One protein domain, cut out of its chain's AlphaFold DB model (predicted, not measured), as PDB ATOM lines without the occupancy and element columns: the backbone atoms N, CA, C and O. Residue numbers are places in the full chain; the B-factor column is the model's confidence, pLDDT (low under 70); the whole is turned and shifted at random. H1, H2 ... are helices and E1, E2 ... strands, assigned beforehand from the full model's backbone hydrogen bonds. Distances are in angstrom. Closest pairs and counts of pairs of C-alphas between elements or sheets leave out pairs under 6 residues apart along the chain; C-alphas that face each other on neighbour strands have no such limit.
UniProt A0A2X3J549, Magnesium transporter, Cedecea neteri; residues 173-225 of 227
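This is residues 173 to 225 of the 227 residues of the protein "Magnesium transporter" of Cedecea neteri (UniProt A0A2X3J549). A two-stranded hairpin, E1 and E2, reaches toward one end of an elongated domain, and two helices, H1 and H2, meet near their last residues as a V toward the other end. The long axis runs from the turn of the hairpin, at Asp 205, to the residues just after H2. The printed part has 53 residues with two named helices and two named strands, in the order H1, E1, E2, H2; the sheet, in the order E1 - E2, is antiparallel and the class is mixed, helices and strands. The whole is compact, with a radius of gyration of the C-alphas of 11.3 A, and spans 33 by 21 by 17 A.

After residues 173 to 178, H1 takes residues 179 to 189, 15.2 A from first to last C-alpha, beginning at C-alpha 179 (89.610, 118.995, 93.005). E1 is residues 198 to 202, 12.7 A long, and E2 is residues 208 to 213, 14.7 A long, beginning at C-alpha 208 (79.507, 120.181, 78.368). H2, residues 216 to 223, measures 10.6 A and ends at C-alpha 223 (93.937, 133.431, 96.710).

H1 and H2 touch, with the closest C-alphas, those of Arg 187 and Ala 222, 5.5 A apart. They run the same way at a steep tilt of 52 degrees. In both helices every O i to N i+4 pair is within hydrogen-bond range. E1 and E2 form a hairpin, antiparallel at 155 degrees between their directions. N 199 and O 212, and N 201 and O 210, are within hydrogen-bond range, each pair 2.8 A apart. H1 and E2 are apart, as are E1 and H2.

The two C-alphas farthest apart, those of Asp 205 and Asn 224, are 34.0 A from each other. The printed part has no cut. The links E1 to E2 and E2 to H2 are tight, and the link H1 to E1, 8 residues, is short. The mean pLDDT of the printed part is 79.4; residue 194 and residues 215 to 225 are under 70, and H2 has a mean of 47.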
ATOM      1  N   VAL A 173      87.103 122.521  83.090       92.81
ATOM      2  CA  VAL A 173      87.830 121.422  83.746       92.81
ATOM      3  C   VAL A 173      87.401 120.065  83.192       92.81
ATOM      4  O   VAL A 173      86.371 119.938  82.530       92.81
ATOM      5  N   ARG A 174      88.209 119.032  83.438       93.56
ATOM      6  CA  ARG A 174      87.915 117.660  83.008       93.56
ATOM      7  C   ARG A 174      87.256 116.850  84.130       93.56
ATOM      8  O   ARG A 174      87.621 117.051  85.287       93.56
ATOM      9  N   PRO A 175      86.345 115.913  83.806       92.81
ATOM     10  CA  PRO A 175      85.659 115.097  84.812       92.81
ATOM     11  C   PRO A 175      86.583 114.105  85.538       92.81
ATOM     12  O   PRO A 175      86.279 113.693  86.650       92.81
ATOM     13  N   ASP A 176      87.709 113.717  84.931       92.44
ATOM     14  CA  ASP A 176      88.697 112.784  85.491       92.44
ATOM     15  C   ASP A 176      89.762 113.469  86.370       92.44
ATOM     16  O   ASP A 176      90.670 112.810  86.878       92.44
ATOM     17  N   VAL A 177      89.662 114.786  86.578       91.88
ATOM     18  CA  VAL A 177      90.632 115.571  87.350       91.88
ATOM     19  C   VAL A 177      90.132 115.801  88.774       91.88
ATOM     20  O   VAL A 177      88.993 116.197  89.007       91.88
ATOM     21  N   THR A 178      91.012 115.588  89.755       91.81
ATOM     22  CA  THR A 178      90.679 115.798  91.169       91.81
ATOM     23  C   THR A 178      90.588 117.285  91.520       91.81
ATOM     24  O   THR A 178      91.298 118.124  90.961       91.81
ATOM     25  N   LEU A 179      89.775 117.616  92.528       89.62
ATOM     26  CA  LEU A 179      89.610 118.995  93.005       89.62
ATOM     27  C   LEU A 179      90.936 119.653  93.419       89.62
ATOM     28  O   LEU A 179      91.138 120.835  93.159       89.62
ATOM     29  N   ALA A 180      91.871 118.891  93.996       88.38
ATOM     30  CA  ALA A 180      93.191 119.404  94.371       88.38
ATOM     31  C   ALA A 180      93.997 119.898  93.153       88.38
ATOM     32  O   ALA A 180      94.686 120.917  93.222       88.38
ATOM     33  N   VAL A 181      93.893 119.199  92.018       91.19
ATOM     34  CA  VAL A 181      94.550 119.599  90.767       91.19
ATOM     35  C   VAL A 181      93.864 120.826  90.171       91.19
ATOM     36  O   VAL A 181      94.561 121.745  89.748       91.19
ATOM     37  N   VAL A 182      92.529 120.886  90.202       89.62
ATOM     38  CA  VAL A 182      91.770 122.074  89.768       89.62
ATOM     39  C   VAL A 182      92.165 123.304  90.589       89.62
ATOM     40  O   VAL A 182      92.492 124.340  90.018       89.62
ATOM     41  N   GLN A 183      92.228 123.190  91.917       87.31
ATOM     42  CA  GLN A 183      92.662 124.284  92.792       87.31
ATOM     43  C   GLN A 183      94.092 124.733  92.479       87.31
ATOM     44  O   GLN A 183      94.353 125.930  92.364       87.31
ATOM     45  N   ARG A 184      95.023 123.789  92.294       88.38
ATOM     46  CA  ARG A 184      96.402 124.108  91.899       88.38
ATOM     47  C   ARG A 184      96.455 124.811  90.542       88.38
ATOM     48  O   ARG A 184      97.240 125.742  90.387       88.38
ATOM     49  N   TYR A 185      95.640 124.383  89.582       87.88
ATOM     50  CA  TYR A 185      95.539 125.006  88.266       87.88
ATOM     51  C   TYR A 185      95.046 126.455  88.363       87.88
ATOM     52  O   TYR A 185      95.691 127.345  87.811       87.88
ATOM     53  N   LEU A 186      93.977 126.712  89.122       87.19
ATOM     54  CA  LEU A 186      93.468 128.069  89.345       87.19
ATOM     55  C   LEU A 186      94.512 128.965  90.030       87.19
ATOM     56  O   LEU A 186      94.723 130.096  89.600       87.19
ATOM     57  N   ARG A 187      95.224 128.436  91.035       84.31
ATOM     58  CA  ARG A 187      96.331 129.141  91.707       84.31
ATOM     59  C   ARG A 187      97.464 129.495  90.748       84.31
ATOM     60  O   ARG A 187      97.941 130.622  90.762       84.31
ATOM     61  N   LEU A 188      97.889 128.542  89.913       86.25
ATOM     62  CA  LEU A 188      98.973 128.748  88.950       86.25
ATOM     63  C   LEU A 188      98.593 129.770  87.873       86.25
ATOM     64  O   LEU A 188      99.440 130.543  87.435       86.25
ATOM     65  N   ARG A 189      97.324 129.775  87.452       83.56
ATOM     66  CA  ARG A 189      96.805 130.745  86.484       83.56
ATOM     67  C   ARG A 189      96.835 132.168  87.047       83.56
ATOM     68  O   ARG A 189      97.053 133.107  86.289       83.56
ATOM     69  N   GLY A 190      96.618 132.330  88.354       74.88
ATOM     70  CA  GLY A 190      96.707 133.599  89.088       74.88
ATOM     71  C   GLY A 190      95.578 134.596  88.796       74.88
ATOM     72  O   GLY A 190      95.119 135.279  89.704       74.88
ATOM     73  N   LYS A 191      95.097 134.660  87.550       74.62
ATOM     74  CA  LYS A 191      93.934 135.443  87.126       74.62
ATOM     75  C   LYS A 191      92.777 134.518  86.766       74.62
ATOM     76  O   LYS A 191      92.898 133.665  85.885       74.62
ATOM     77  N   VAL A 192      91.665 134.710  87.461       78.94
ATOM     78  CA  VAL A 192      90.360 134.134  87.136       78.94
ATOM     79  C   VAL A 192      89.515 135.272  86.549       78.94
ATOM     80  O   VAL A 192      89.576 136.372  87.108       78.94
ATOM     81  N   PRO A 193      88.785 135.052  85.441       79.00
ATOM     82  CA  PRO A 193      87.900 136.062  84.858       79.00
ATOM     83  C   PRO A 193      86.924 136.608  85.905       79.00
ATOM     84  O   PRO A 193      86.463 135.855  86.770       79.00
ATOM     85  N   GLN A 194      86.627 137.910  85.854       68.75
ATOM     86  CA  GLN A 194      85.922 138.609  86.941       68.75
ATOM     87  C   GLN A 194      84.547 138.005  87.251       68.75
ATOM     88  O   GLN A 194      84.159 137.937  88.417       68.75
ATOM     89  N   ASN A 195      83.867 137.495  86.225       73.75
ATOM     90  CA  ASN A 195      82.518 136.940  86.313       73.75
ATOM     91  C   ASN A 195      82.500 135.406  86.461       73.75
ATOM     92  O   ASN A 195      81.497 134.766  86.166       73.75
ATOM     93  N   THR A 196      83.598 134.789  86.922       82.56
ATOM     94  CA  THR A 196      83.658 133.327  87.106       82.56
ATOM     95  C   THR A 196      83.089 132.915  88.465       82.56
ATOM     96  O   THR A 196      83.808 132.860  89.467       82.56
ATOM     97  N   ASP A 197      81.806 132.571  88.507       84.38
ATOM     98  CA  ASP A 197      81.150 131.947  89.662       84.38
ATOM     99  C   ASP A 197      81.095 130.411  89.555       84.38
ATOM    100  O   ASP A 197      80.908 129.726  90.563       84.38
ATOM    101  N   LYS A 198      81.303 129.861  88.352       88.62
ATOM    102  CA  LYS A 198      81.292 128.420  88.073       88.62
ATOM    103  C   LYS A 198      82.452 127.994  87.183       88.62
ATOM    104  O   LYS A 198      82.988 128.764  86.391       88.62
ATOM    105  N   LEU A 199      82.813 126.722  87.292       90.19
ATOM    106  CA  LEU A 199      83.677 126.026  86.345       90.19
ATOM    107  C   LEU A 199      82.844 125.057  85.516       90.19
ATOM    108  O   LEU A 199      82.049 124.292  86.058       90.19
ATOM    109  N   PHE A 200      83.088 125.011  84.212       92.06
ATOM    110  CA  PHE A 200      82.378 124.099  83.320       92.06
ATOM    111  C   PHE A 200      83.138 122.780  83.169       92.06
ATOM    112  O   PHE A 200      84.311 122.754  82.791       92.06
ATOM    113  N   VAL A 201      82.484 121.654  83.439       94.12
ATOM    114  CA  VAL A 201      83.075 120.319  83.284       94.12
ATOM    115  C   VAL A 201      82.839 119.839  81.857       94.12
ATOM    116  O   VAL A 201      81.695 119.701  81.429       94.12
ATOM    117  N   THR A 202      83.907 119.563  81.105       95.88
ATOM    118  CA  THR A 202      83.813 119.212  79.676       95.88
ATOM    119  C   THR A 202      84.531 117.910  79.317       95.88
ATOM    120  O   THR A 202      85.637 117.619  79.788       95.88
ATOM    121  N   SER A 203      83.923 117.132  78.415       94.06
ATOM    122  CA  SER A 203      84.524 115.937  77.802       94.06
ATOM    123  C   SER A 203      85.633 116.300  76.812       94.06
ATOM    124  O   SER A 203      85.699 117.437  76.338       94.06
ATOM    125  N   ARG A 204      86.500 115.339  76.455       90.94
ATOM    126  CA  ARG A 204      87.616 115.524  75.504       90.94
ATOM    127  C   ARG A 204      87.176 116.171  74.189       90.94
ATOM    128  O   ARG A 204      87.887 117.049  73.707       90.94
ATOM    129  N   ASP A 205      85.965 115.859  73.743       93.00
ATOM    130  CA  ASP A 205      85.326 116.390  72.532       93.00
ATOM    131  C   ASP A 205      84.644 117.762  72.725       93.00
ATOM    132  O   ASP A 205      83.853 118.194  71.894       93.00
ATOM    133  N   LYS A 206      84.943 118.463  73.829       87.81
ATOM    134  CA  LYS A 206      84.385 119.772  74.226       87.81
ATOM    135  C   LYS A 206      82.874 119.787  74.494       87.81
ATOM    136  O   LYS A 206      82.271 120.851  74.561       87.81
ATOM    137  N   THR A 207      82.263 118.628  74.717       93.94
ATOM    138  CA  THR A 207      80.873 118.540  75.182       93.94
ATOM    139  C   THR A 207      80.774 118.941  76.652       93.94
ATOM    140  O   THR A 207      81.537 118.427  77.475       93.94
ATOM    141  N   LEU A 208      79.835 119.828  76.986       95.06
ATOM    142  CA  LEU A 208      79.507 120.181  78.368       95.06
ATOM    143  C   LEU A 208      78.857 118.983  79.076       95.06
ATOM    144  O   LEU A 208      77.882 118.425  78.582       95.06
ATOM    145  N   LEU A 209      79.413 118.588  80.221       95.38
ATOM    146  CA  LEU A 209      78.928 117.474  81.044       95.38
ATOM    147  C   LEU A 209      78.250 117.947  82.335       95.38
ATOM    148  O   LEU A 209      77.427 117.226  82.888       95.38
ATOM    149  N   GLY A 210      78.612 119.132  82.824       92.94
ATOM    150  CA  GLY A 210      78.064 119.712  84.044       92.94
ATOM    151  C   GLY A 210      78.814 120.971  84.460       92.94
ATOM    152  O   GLY A 210      79.704 121.441  83.750       92.94
ATOM    153  N   GLU A 211      78.478 121.490  85.633       92.88
ATOM    154  CA  GLU A 211      79.075 122.690  86.216       92.88
ATOM    155  C   GLU A 211      79.482 122.450  87.673       92.88
ATOM    156  O   GLU A 211      78.956 121.562  88.347       92.88
ATOM    157  N   LEU A 212      80.464 123.218  88.139       88.81
ATOM    158  CA  LEU A 212      80.956 123.206  89.510       88.81
ATOM    159  C   LEU A 212      80.968 124.634  90.051       88.81
ATOM    160  O   LEU A 212      81.744 125.464  89.579       88.81
ATOM    161  N   ASP A 213      80.159 124.889  91.074       87.94
ATOM    162  CA  ASP A 213      80.088 126.192  91.729       87.94
ATOM    163  C   ASP A 213      81.368 126.521  92.504       87.94
ATOM    164  O   ASP A 213      81.860 125.738  93.326       87.94
ATOM    165  N   LEU A 214      81.877 127.733  92.301       79.19
ATOM    166  CA  LEU A 214      82.948 128.315  93.093       79.19
ATOM    167  C   LEU A 214      82.337 129.076  94.270       79.19
ATOM    168  O   LEU A 214      82.220 130.300  94.265       79.19
ATOM    169  N   HIS A 215      81.956 128.353  95.325       69.00
ATOM    170  CA  HIS A 215      81.575 129.012  96.574       69.00
ATOM    171  C   HIS A 215      82.765 129.832  97.115       69.00
ATOM    172  O   HIS A 215      83.924 129.441  96.951       69.00
ATOM    173  N   ARG A 216      82.499 130.966  97.777       53.34
ATOM    174  CA  ARG A 216      83.517 131.949  98.221       53.34
ATOM    175  C   ARG A 216      84.710 131.339  98.978       53.34
ATOM    176  O   ARG A 216      85.828 131.831  98.843       53.34
ATOM    177  N   ASP A 217      84.495 130.247  99.706       51.72
ATOM    178  CA  ASP A 217      85.538 129.536 100.457       51.72
ATOM    179  C   ASP A 217      86.549 128.819  99.543       51.72
ATOM    180  O   ASP A 217      87.732 128.719  99.871       51.72
ATOM    181  N   PHE A 218      86.122 128.388  98.352       51.34
ATOM    182  CA  PHE A 218      86.969 127.743  97.345       51.34
ATOM    183  C   PHE A 218      87.895 128.749  96.641       51.34
ATOM    184  O   PHE A 218      89.073 128.458  96.420       51.34
ATOM    185  N   ALA A 219      87.393 129.955  96.346       47.22
ATOM    186  CA  ALA A 219      88.166 131.036  95.729       47.22
ATOM    187  C   ALA A 219      89.107 131.738  96.731       47.22
ATOM    188  O   ALA A 219      90.261 132.015  96.405       47.22
ATOM    189  N   ALA A 220      88.668 131.959  97.977       43.78
ATOM    190  CA  ALA A 220      89.507 132.541  99.029       43.78
ATOM    191  C   ALA A 220      90.681 131.623  99.409       43.78
ATOM    192  O   ALA A 220      91.797 132.097  99.618       43.78
ATOM    193  N   CYS A 221      90.472 130.302  99.422       40.69
ATOM    194  CA  CYS A 221      91.559 129.346  99.626       40.69
ATOM    195  C   CYS A 221      92.509 129.284  98.411       40.69
ATOM    196  O   CYS A 221      93.691 128.978  98.567       40.69
ATOM    197  N   ALA A 222      92.042 129.604  97.197       43.91
ATOM    198  CA  ALA A 222      92.904 129.761  96.025       43.91
ATOM    199  C   ALA A 222      93.749 131.052  96.083       43.91
ATOM    200  O   ALA A 222      94.907 131.020  95.687       43.91
ATOM    201  N   ALA A 223      93.227 132.151  96.637       42.41
ATOM    202  CA  ALA A 223      93.937 133.431  96.710       42.41
ATOM    203  C   ALA A 223      94.888 133.586  97.922       42.41
ATOM    204  O   ALA A 223      95.913 134.249  97.798       42.41
ATOM    205  N   ASN A 224      94.595 132.970  99.077       38.16
ATOM    206  CA  ASN A 224      95.295 133.246 100.351       38.16
ATOM    207  C   ASN A 224      96.346 132.211 100.797       38.16
ATOM    208  O   ASN A 224      96.657 132.118 101.982       38.16
ATOM    209  N   ALA A 225      96.942 131.452  99.882       39.00
ATOM    210  CA  ALA A 225      98.115 130.633 100.201       39.00
ATOM    211  C   ALA A 225      99.324 131.130  99.406       39.00
ATOM    212  O   ALA A 225      99.810 130.454  98.501       39.00
TER     213      ALA A 225